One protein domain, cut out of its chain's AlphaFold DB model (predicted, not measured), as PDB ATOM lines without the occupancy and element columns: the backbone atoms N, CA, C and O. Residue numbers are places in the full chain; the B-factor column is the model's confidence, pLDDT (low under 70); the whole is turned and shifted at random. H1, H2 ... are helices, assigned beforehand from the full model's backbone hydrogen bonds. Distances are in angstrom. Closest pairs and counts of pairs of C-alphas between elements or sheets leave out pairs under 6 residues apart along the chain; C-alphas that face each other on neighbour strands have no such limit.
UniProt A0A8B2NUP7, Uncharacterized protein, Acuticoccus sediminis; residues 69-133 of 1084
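This is residues 69 to 133 of the 1084 residues of an uncharacterized protein of Acuticoccus sediminis (UniProt A0A8B2NUP7). What does the model look like? It is a small cluster of five helices in which H4 packs between H1 and H5, while H2 and H3, joined end on end by one residue, cover the other side of the cluster. H1 and H2 fold back on each other as a helical hairpin, and the link from H4 to H5 loops out to Leu 120, toward one end of the long dimension. How large and of what make-up is it? The printed part has 65 residues with five named helices, in the order H1, H2, H3, H4, H5, and no named strand; its class is all helix. It is compact, with a radius of gyration of the C-alphas of 10.5 A, and only just elongated, with spans of 33 by 22 by 17 A.

Where do the first helices lie? H1 is residues 69 to 81, 19.3 A long, beginning at C-alpha 69 at (140.010, 167.275, 143.144). H2 is residues 84 to 92, 12.8 A long, and H3 is residues 94 to 100, 10.1 A long. Where do the last two lie? H4 is residues 104 to 114, 15.6 A long, beginning at C-alpha 104 at (146.468, 177.022, 142.595). H5 is residues 125 to 132, 10.4 A long, ending at C-alpha 132 at (156.598, 176.593, 138.681).

What does H1 touch? With residues 79 to 80 alone it touches H2, at a shallow tilt of 20 degrees, opposite ways; the closest C-alphas, of Ala 79 and Ala 90, are 6.2 A apart. With residues 71 to 75 alone it only just touches H3, with 3 pairs of C-alphas within 8 A, the closest being those of Gly 72 and Leu 98 at 6.8 A. It touches H4, the same way, at a shallow tilt of 33 degrees, only just short of steep; the closest C-alphas, of Tyr 75 and Val 107, are 6.2 A apart. What else does H4 touch? It touches H2 at a steep tilt of 50 degrees, the closest C-alphas being those of Ala 86 and Leu 114 at 5.1 A. It touches H5 at a steep tilt of 48 degrees, the closest being those of Phe 110 and Ser 132 at 5.2 A. Which helices do not clearly meet? H3 and H5 are close but not clearly touching, with the C-alphas of Ala 97 and Ile 129 at 6.4 A, and H1 and H5 are apart. How do the backbones run? In H2, H3, H4 and H5 every O i to N i+4 pair is within hydrogen-bond range; in H1, 8 of 9 are.

How far does it reach? The two C-alphas farthest apart, of Glu 69 and Leu 120, are 33.6 A apart. Are there cuts or long links? The printed part has no cut and no long link; the link from H4 to H5, 10 residues, is short, and the others are tight. How sure is the model? Mean pLDDT of the printed part is 86.1, and no printed residue is under 70.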
ATOM      1  N   GLU A  69     141.151 167.110 144.052       81.31
ATOM      2  CA  GLU A  69     140.010 167.275 143.144       81.31
ATOM      3  C   GLU A  69     139.778 168.750 142.775       81.31
ATOM      4  O   GLU A  69     139.520 169.089 141.616       81.31
ATOM      5  N   ARG A  70     139.898 169.657 143.753       81.44
ATOM      6  CA  ARG A  70     139.694 171.092 143.546       81.44
ATOM      7  C   ARG A  70     140.826 171.693 142.714       81.44
ATOM      8  O   ARG A  70     140.534 172.487 141.822       81.44
ATOM      9  N   ILE A  71     142.070 171.269 142.949       85.50
ATOM     10  CA  ILE A  71     143.234 171.637 142.126       85.50
ATOM     11  C   ILE A  71     143.056 171.166 140.679       85.50
ATOM     12  O   ILE A  71     143.262 171.951 139.755       85.50
ATOM     13  N   GLY A  72     142.571 169.937 140.468       87.56
ATOM     14  CA  GLY A  72     142.254 169.422 139.133       87.56
ATOM     15  C   GLY A  72     141.249 170.294 138.373       87.56
ATOM     16  O   GLY A  72     141.474 170.629 137.212       87.56
ATOM     17  N   ARG A  73     140.177 170.744 139.040       87.19
ATOM     18  CA  ARG A  73     139.185 171.652 138.429       87.19
ATOM     19  C   ARG A  73     139.769 173.027 138.089       87.19
ATOM     20  O   ARG A  73     139.397 173.602 137.070       87.19
ATOM     21  N   ILE A  74     140.659 173.557 138.931       85.00
ATOM     22  CA  ILE A  74     141.351 174.834 138.681       85.00
ATOM     23  C   ILE A  74     142.270 174.703 137.462       85.00
ATOM     24  O   ILE A  74     142.218 175.549 136.573       85.00
ATOM     25  N   TYR A  75     143.045 173.618 137.391       92.06
ATOM     26  CA  TYR A  75     143.895 173.306 136.246       92.06
ATOM     27  C   TYR A  75     143.089 173.255 134.950       92.06
ATOM     28  O   TYR A  75     143.438 173.928 133.984       92.06
ATOM     29  N   ASP A  76     141.988 172.501 134.935       90.38
ATOM     30  CA  ASP A  76     141.158 172.336 133.739       90.38
ATOM     31  C   ASP A  76     140.497 173.646 133.300       90.38
ATOM     32  O   ASP A  76     140.396 173.914 132.103       90.38
ATOM     33  N   GLY A  77     140.090 174.478 134.264       88.12
ATOM     34  CA  GLY A  77     139.563 175.813 133.996       88.12
ATOM     35  C   GLY A  77     140.587 176.703 133.291       88.12
ATOM     36  O   GLY A  77     140.309 177.207 132.207       88.12
ATOM     37  N   ILE A  78     141.790 176.838 133.860       85.62
ATOM     38  CA  ILE A  78     142.848 177.697 133.302       85.62
ATOM     39  C   ILE A  78     143.367 177.131 131.971       85.62
ATOM     40  O   ILE A  78     143.548 177.871 131.005       85.62
ATOM     41  N   ALA A  79     143.569 175.813 131.873       87.25
ATOM     42  CA  ALA A  79     144.027 175.159 130.646       87.25
ATOM     43  C   ALA A  79     143.008 175.278 129.498       87.25
ATOM     44  O   ALA A  79     143.395 175.267 128.327       87.25
ATOM     45  N   GLY A  80     141.714 175.416 129.820       83.88
ATOM     46  CA  GLY A  80     140.644 175.670 128.857       83.88
ATOM     47  C   GLY A  80     140.796 176.995 128.102       83.88
ATOM     48  O   GLY A  80     140.445 177.053 126.917       83.88
ATOM     49  N   ASP A  81     141.385 178.002 128.754       82.31
ATOM     50  CA  ASP A  81     141.620 179.344 128.209       82.31
ATOM     51  C   ASP A  81     142.925 179.447 127.396       82.31
ATOM     52  O   ASP A  81     143.140 180.407 126.649       82.31
ATOM     53  N   VAL A  82     143.799 178.438 127.483       84.19
ATOM     54  CA  VAL A  82     145.043 178.362 126.707       84.19
ATOM     55  C   VAL A  82     144.761 177.871 125.277       84.19
ATOM     56  O   VAL A  82     143.905 177.015 125.033       84.19
ATOM     57  N   THR A  83     145.497 178.389 124.286       83.19
ATOM     58  CA  THR A  83     145.322 178.053 122.859       83.19
ATOM     59  C   THR A  83     146.619 177.552 122.207       83.19
ATOM     60  O   THR A  83     147.712 177.692 122.756       83.19
ATOM     61  N   GLY A  84     146.512 176.922 121.032       84.69
ATOM     62  CA  GLY A  84     147.670 176.529 120.217       84.69
ATOM     63  C   GLY A  84     148.583 175.470 120.855       84.69
ATOM     64  O   GLY A  84     148.108 174.515 121.470       84.69
ATOM     65  N   HIS A  85     149.900 175.629 120.678       85.62
ATOM     66  CA  HIS A  85     150.929 174.692 121.157       85.62
ATOM     67  C   HIS A  85     150.859 174.458 122.675       85.62
ATOM     68  O   HIS A  85     150.881 173.316 123.131       85.62
ATOM     69  N   ALA A  86     150.657 175.528 123.443       84.50
ATOM     70  CA  ALA A  86     150.555 175.480 124.895       84.50
ATOM     71  C   ALA A  86     149.350 174.662 125.386       84.50
ATOM     72  O   ALA A  86     149.452 173.971 126.396       84.50
ATOM     73  N   ARG A  87     148.231 174.658 124.642       86.12
ATOM     74  CA  ARG A  87     147.068 173.813 124.960       86.12
ATOM     75  C   ARG A  87     147.374 172.329 124.762       86.12
ATOM     76  O   ARG A  87     146.882 171.505 125.528       86.12
ATOM     77  N   SER A  88     148.179 171.988 123.749       85.75
ATOM     78  CA  SER A  88     148.647 170.607 123.568       85.75
ATOM     79  C   SER A  88     149.493 170.188 124.762       85.75
ATOM     80  O   SER A  88     149.163 169.202 125.405       85.75
ATOM     81  N   LEU A  89     150.495 170.992 125.135       87.88
ATOM     82  CA  LEU A  89     151.356 170.703 126.288       87.88
ATOM     83  C   LEU A  89     150.557 170.591 127.599       87.88
ATOM     84  O   LEU A  89     150.744 169.637 128.349       87.88
ATOM     85  N   ALA A  90     149.616 171.505 127.851       89.38
ATOM     86  CA  ALA A  90     148.779 171.481 129.050       89.38
ATOM     87  C   ALA A  90     147.888 170.230 129.123       89.38
ATOM     88  O   ALA A  90     147.650 169.701 130.209       89.38
ATOM     89  N   ARG A  91     147.396 169.729 127.984       89.62
ATOM     90  CA  ARG A  91     146.618 168.485 127.940       89.62
ATOM     91  C   ARG A  91     147.514 167.262 128.116       89.62
ATOM     92  O   ARG A  91     147.185 166.382 128.904       89.62
ATOM     93  N   ASP A  92     148.617 167.217 127.378       89.38
ATOM     94  CA  ASP A  92     149.474 166.038 127.274       89.38
ATOM     95  C   ASP A  92     150.249 165.785 128.590       89.38
ATOM     96  O   ASP A  92     150.531 164.637 128.920       89.38
ATOM     97  N   TYR A  93     150.503 166.829 129.394       90.88
ATOM     98  CA  TYR A  93     151.228 166.741 130.674       90.88
ATOM     99  C   TYR A  93     150.382 167.024 131.922       90.88
ATOM    100  O   TYR A  93     150.927 167.212 133.011       90.88
ATOM    101  N   ARG A  94     149.050 167.009 131.798       91.94
ATOM    102  CA  ARG A  94     148.119 167.266 132.911       91.94
ATOM    103  C   ARG A  94     148.386 166.392 134.136       91.94
ATOM    104  O   ARG A  94     148.399 166.892 135.254       91.94
ATOM    105  N   GLU A  95     148.579 165.090 133.936       89.12
ATOM    106  CA  GLU A  95     148.777 164.143 135.042       89.12
ATOM    107  C   GLU A  95     150.100 164.394 135.778       89.12
ATOM    108  O   GLU A  95     150.128 164.435 137.006       89.12
ATOM    109  N   ALA A  96     151.179 164.649 135.033       87.75
ATOM    110  CA  ALA A  96     152.479 164.987 135.605       87.75
ATOM    111  C   ALA A  96     152.435 166.316 136.382       87.75
ATOM    112  O   ALA A  96     152.993 166.402 137.474       87.75
ATOM    113  N   ALA A  97     151.730 167.323 135.855       88.50
ATOM    114  CA  ALA A  97     151.557 168.612 136.515       88.50
ATOM    115  C   ALA A  97     150.736 168.492 137.810       88.50
ATOM    116  O   ALA A  97     151.172 168.977 138.847       88.50
ATOM    117  N   LEU A  98     149.599 167.786 137.798       90.50
ATOM    118  CA  LEU A  98     148.756 167.607 138.993       90.50
ATOM    119  C   LEU A  98     149.391 166.723 140.075       90.50
ATOM    120  O   LEU A  98     148.983 166.795 141.230       90.50
ATOM    121  N   LYS A  99     150.386 165.902 139.721       88.50
ATOM    122  CA  LYS A  99     151.183 165.128 140.683       88.50
ATOM    123  C   LYS A  99     152.241 165.974 141.404       88.50
ATOM    124  O   LYS A  99     152.721 165.575 142.460       88.50
ATOM    125  N   ALA A 100     152.654 167.091 140.809       85.75
ATOM    126  CA  ALA A 100     153.786 167.889 141.278       85.75
ATOM    127  C   ALA A 100     153.402 169.298 141.759       85.75
ATOM    128  O   ALA A 100     154.151 169.885 142.539       85.75
ATOM    129  N   LEU A 101     152.276 169.840 141.289       88.50
ATOM    130  CA  LEU A 101     151.780 171.180 141.595       88.50
ATOM    131  C   LEU A 101     150.524 171.049 142.456       88.50
ATOM    132  O   LEU A 101     149.453 170.689 141.963       88.50
ATOM    133  N   HIS A 102     150.665 171.331 143.745       85.12
ATOM    134  CA  HIS A 102     149.601 171.115 144.730       85.12
ATOM    135  C   HIS A 102     148.826 172.400 145.034       85.12
ATOM    136  O   HIS A 102     147.800 172.364 145.702       85.12
ATOM    137  N   ARG A 103     149.286 173.539 144.503       85.12
ATOM    138  CA  ARG A 103     148.774 174.868 144.840       85.12
ATOM    139  C   ARG A 103     148.190 175.575 143.613       85.12
ATOM    140  O   ARG A 103     148.807 175.541 142.544       85.12
ATOM    141  N   PRO A 104     147.067 176.313 143.731       84.75
ATOM    142  CA  PRO A 104     146.468 177.022 142.595       84.75
ATOM    143  C   PRO A 104     147.426 177.988 141.885       84.75
ATOM    144  O   PRO A 104     147.384 178.119 140.663       84.75
ATOM    145  N   TYR A 105     148.310 178.646 142.641       84.12
ATOM    146  CA  TYR A 105     149.291 179.576 142.080       84.12
ATOM    147  C   TYR A 105     150.376 178.869 141.248       84.12
ATOM    148  O   TYR A 105     150.759 179.372 140.194       84.12
ATOM    149  N   GLU A 106     150.824 177.683 141.668       88.31
ATOM    150  CA  GLU A 106     151.791 176.865 140.920       88.31
ATOM    151  C   GLU A 106     151.203 176.407 139.582       88.31
ATOM    152  O   GLU A 106     151.876 176.443 138.551       88.31
ATOM    153  N   VAL A 107     149.916 176.047 139.591       89.00
ATOM    154  CA  VAL A 107     149.157 175.665 138.395       89.00
ATOM    155  C   VAL A 107     149.021 176.830 137.410       89.00
ATOM    156  O   VAL A 107     149.313 176.652 136.226       89.00
ATOM    157  N   ASP A 108     148.624 178.024 137.870       87.25
ATOM    158  CA  ASP A 108     148.547 179.218 137.008       87.25
ATOM    159  C   ASP A 108     149.919 179.545 136.400       87.25
ATOM    160  O   ASP A 108     150.044 179.749 135.191       87.25
ATOM    161  N   ARG A 109     150.978 179.514 137.218       88.06
ATOM    162  CA  ARG A 109     152.344 179.816 136.781       88.06
ATOM    163  C   ARG A 109     152.859 178.807 135.751       88.06
ATOM    164  O   ARG A 109     153.425 179.223 134.741       88.06
ATOM    165  N   PHE A 110     152.603 177.515 135.957       92.06
ATOM    166  CA  PHE A 110     152.936 176.457 135.002       92.06
ATOM    167  C   PHE A 110     152.224 176.654 133.664       92.06
ATOM    168  O   PHE A 110     152.869 176.696 132.616       92.06
ATOM    169  N   LEU A 111     150.903 176.848 133.683       90.88
ATOM    170  CA  LEU A 111     150.113 177.012 132.463       90.88
ATOM    171  C   LEU A 111     150.499 178.286 131.697       90.88
ATOM    172  O   LEU A 111     150.597 178.256 130.470       90.88
ATOM    173  N   VAL A 112     150.811 179.382 132.399       88.06
ATOM    174  CA  VAL A 112     151.351 180.604 131.782       88.06
ATOM    175  C   VAL A 112     152.754 180.381 131.220       88.06
ATOM    176  O   VAL A 112     153.052 180.898 130.140       88.06
ATOM    177  N   ALA A 113     153.611 179.612 131.891       87.38
ATOM    178  CA  ALA A 113     154.932 179.271 131.372       87.38
ATOM    179  C   ALA A 113     154.825 178.496 130.047       87.38
ATOM    180  O   ALA A 113     155.499 178.864 129.087       87.38
ATOM    181  N   LEU A 114     153.891 177.542 129.934       88.62
ATOM    182  CA  LEU A 114     153.634 176.808 128.687       88.62
ATOM    183  C   LEU A 114     153.263 177.726 127.512       88.62
ATOM    184  O   LEU A 114     153.633 177.443 126.374       88.62
ATOM    185  N   THR A 115     152.566 178.843 127.760       84.88
ATOM    186  CA  THR A 115     152.215 179.817 126.700       84.88
ATOM    187  C   THR A 115     153.414 180.524 126.070       84.88
ATOM    188  O   THR A 115     153.282 181.110 124.997       84.88
ATOM    189  N   ARG A 116     154.577 180.467 126.724       81.31
ATOM    190  CA  ARG A 116     155.818 181.141 126.312       81.31
ATOM    191  C   ARG A 116     156.850 180.186 125.745       81.31
ATOM    192  O   ARG A 116     157.899 180.641 125.301       81.31
ATOM    193  N   GLU A 117     156.580 178.886 125.801       86.69
ATOM    194  CA  GLU A 117     157.501 177.888 125.286       86.69
ATOM    195  C   GLU A 117     157.559 177.952 123.763       86.69
ATOM    196  O   GLU A 117     156.538 177.976 123.067       86.69
ATOM    197  N   ASP A 118     158.785 177.986 123.246       79.31
ATOM    198  CA  ASP A 118     159.039 177.982 121.814       79.31
ATOM    199  C   ASP A 118     158.668 176.614 121.233       79.31
ATOM    200  O   ASP A 118     159.275 175.598 121.564       79.31
ATOM    201  N   ALA A 119     157.707 176.592 120.308       76.62
ATOM    202  CA  ALA A 119     157.272 175.369 119.637       76.62
ATOM    203  C   ALA A 119     158.387 174.683 118.821       76.62
ATOM    204  O   ALA A 119     158.287 173.491 118.533       76.62
ATOM    205  N   LEU A 120     159.440 175.414 118.432       75.56
ATOM    206  CA  LEU A 120     160.582 174.885 117.681       75.56
ATOM    207  C   LEU A 120     161.699 174.350 118.589       75.56
ATOM    208  O   LEU A 120     162.507 173.537 118.135       75.56
ATOM    209  N   LYS A 121     161.763 174.799 119.850       77.69
ATOM    210  CA  LYS A 121     162.765 174.398 120.854       77.69
ATOM    211  C   LYS A 121     162.169 174.420 122.276       77.69
ATOM    212  O   LYS A 121     162.617 175.221 123.098       77.69
ATOM    213  N   PRO A 122     161.181 173.563 122.584       76.12
ATOM    214  CA  PRO A 122     160.536 173.580 123.892       76.12
ATOM    215  C   PRO A 122     161.506 173.100 124.976       76.12
ATOM    216  O   PRO A 122     162.284 172.164 124.754       76.12
ATOM    217  N   ARG A 123     161.456 173.721 126.162       84.88
ATOM    218  CA  ARG A 123     162.146 173.186 127.345       84.88
ATOM    219  C   ARG A 123     161.527 171.852 127.762       84.88
ATOM    220  O   ARG A 123     160.403 171.519 127.379       84.88
ATOM    221  N   LYS A 124     162.255 171.073 128.566       85.38
ATOM    222  CA  LYS A 124     161.692 169.857 129.167       85.38
ATOM    223  C   LYS A 124     160.567 170.249 130.117       85.38
ATOM    224  O   LYS A 124     160.753 171.133 130.949       85.38
ATOM    225  N   VAL A 125     159.409 169.600 130.011       84.81
ATOM    226  CA  VAL A 125     158.238 169.987 130.812       84.81
ATOM    227  C   VAL A 125     158.498 169.809 132.308       84.81
ATOM    228  O   VAL A 125     157.990 170.585 133.106       84.81
ATOM    229  N   GLU A 126     159.343 168.849 132.688       85.56
ATOM    230  CA  GLU A 126     159.753 168.608 134.070       85.56
ATOM    231  C   GLU A 126     160.509 169.809 134.653       85.56
ATOM    232  O   GLU A 126     160.342 170.130 135.827       85.56
ATOM    233  N   GLU A 127     161.297 170.511 133.830       85.00
ATOM    234  CA  GLU A 127     161.974 171.752 134.226       85.00
ATOM    235  C   GLU A 127     160.959 172.887 134.407       85.00
ATOM    236  O   GLU A 127     161.061 173.649 135.359       85.00
ATOM    237  N   ILE A 128     159.934 172.962 133.552       89.00
ATOM    238  CA  ILE A 128     158.866 173.970 133.655       89.00
ATOM    239  C   ILE A 128     157.998 173.724 134.898       89.00
ATOM    240  O   ILE A 128     157.641 174.676 135.588       89.00
ATOM    241  N   ILE A 129     157.673 172.462 135.202       88.81
ATOM    242  CA  ILE A 129     156.959 172.057 136.423       88.81
ATOM    243  C   ILE A 129     157.791 172.432 137.651       88.81
ATOM    244  O   ILE A 129     157.288 173.129 138.526       88.81
ATOM    245  N   SER A 130     159.067 172.034 137.679       87.00
ATOM    246  CA  SER A 130     159.996 172.351 138.770       87.00
ATOM    247  C   SER A 130     160.116 173.862 138.993       87.00
ATOM    248  O   SER A 130     159.916 174.342 140.104       87.00
ATOM    249  N   ASP A 131     160.308 174.644 137.924       86.38
ATOM    250  CA  ASP A 131     160.380 176.108 137.991       86.38
ATOM    251  C   ASP A 131     159.061 176.755 138.461       86.38
ATOM    252  O   ASP A 131     159.058 177.912 138.896       86.38
ATOM    253  N   SER A 132     157.926 176.066 138.334       88.31
ATOM    254  CA  SER A 132     156.598 176.593 138.681       88.31
ATOM    255  C   SER A 132     156.204 176.360 140.138       88.31
ATOM    256  O   SER A 132     155.285 177.026 140.612       88.31
ATOM    257  N   GLN A 133     156.910 175.480 140.851       86.94
ATOM    258  CA  GLN A 133     156.705 175.234 142.279       86.94
ATOM    259  C   GLN A 133     157.090 176.461 143.108       86.94
ATOM    260  O   GLN A 133     158.090 177.124 142.817       86.94
TER     261      GLN A 133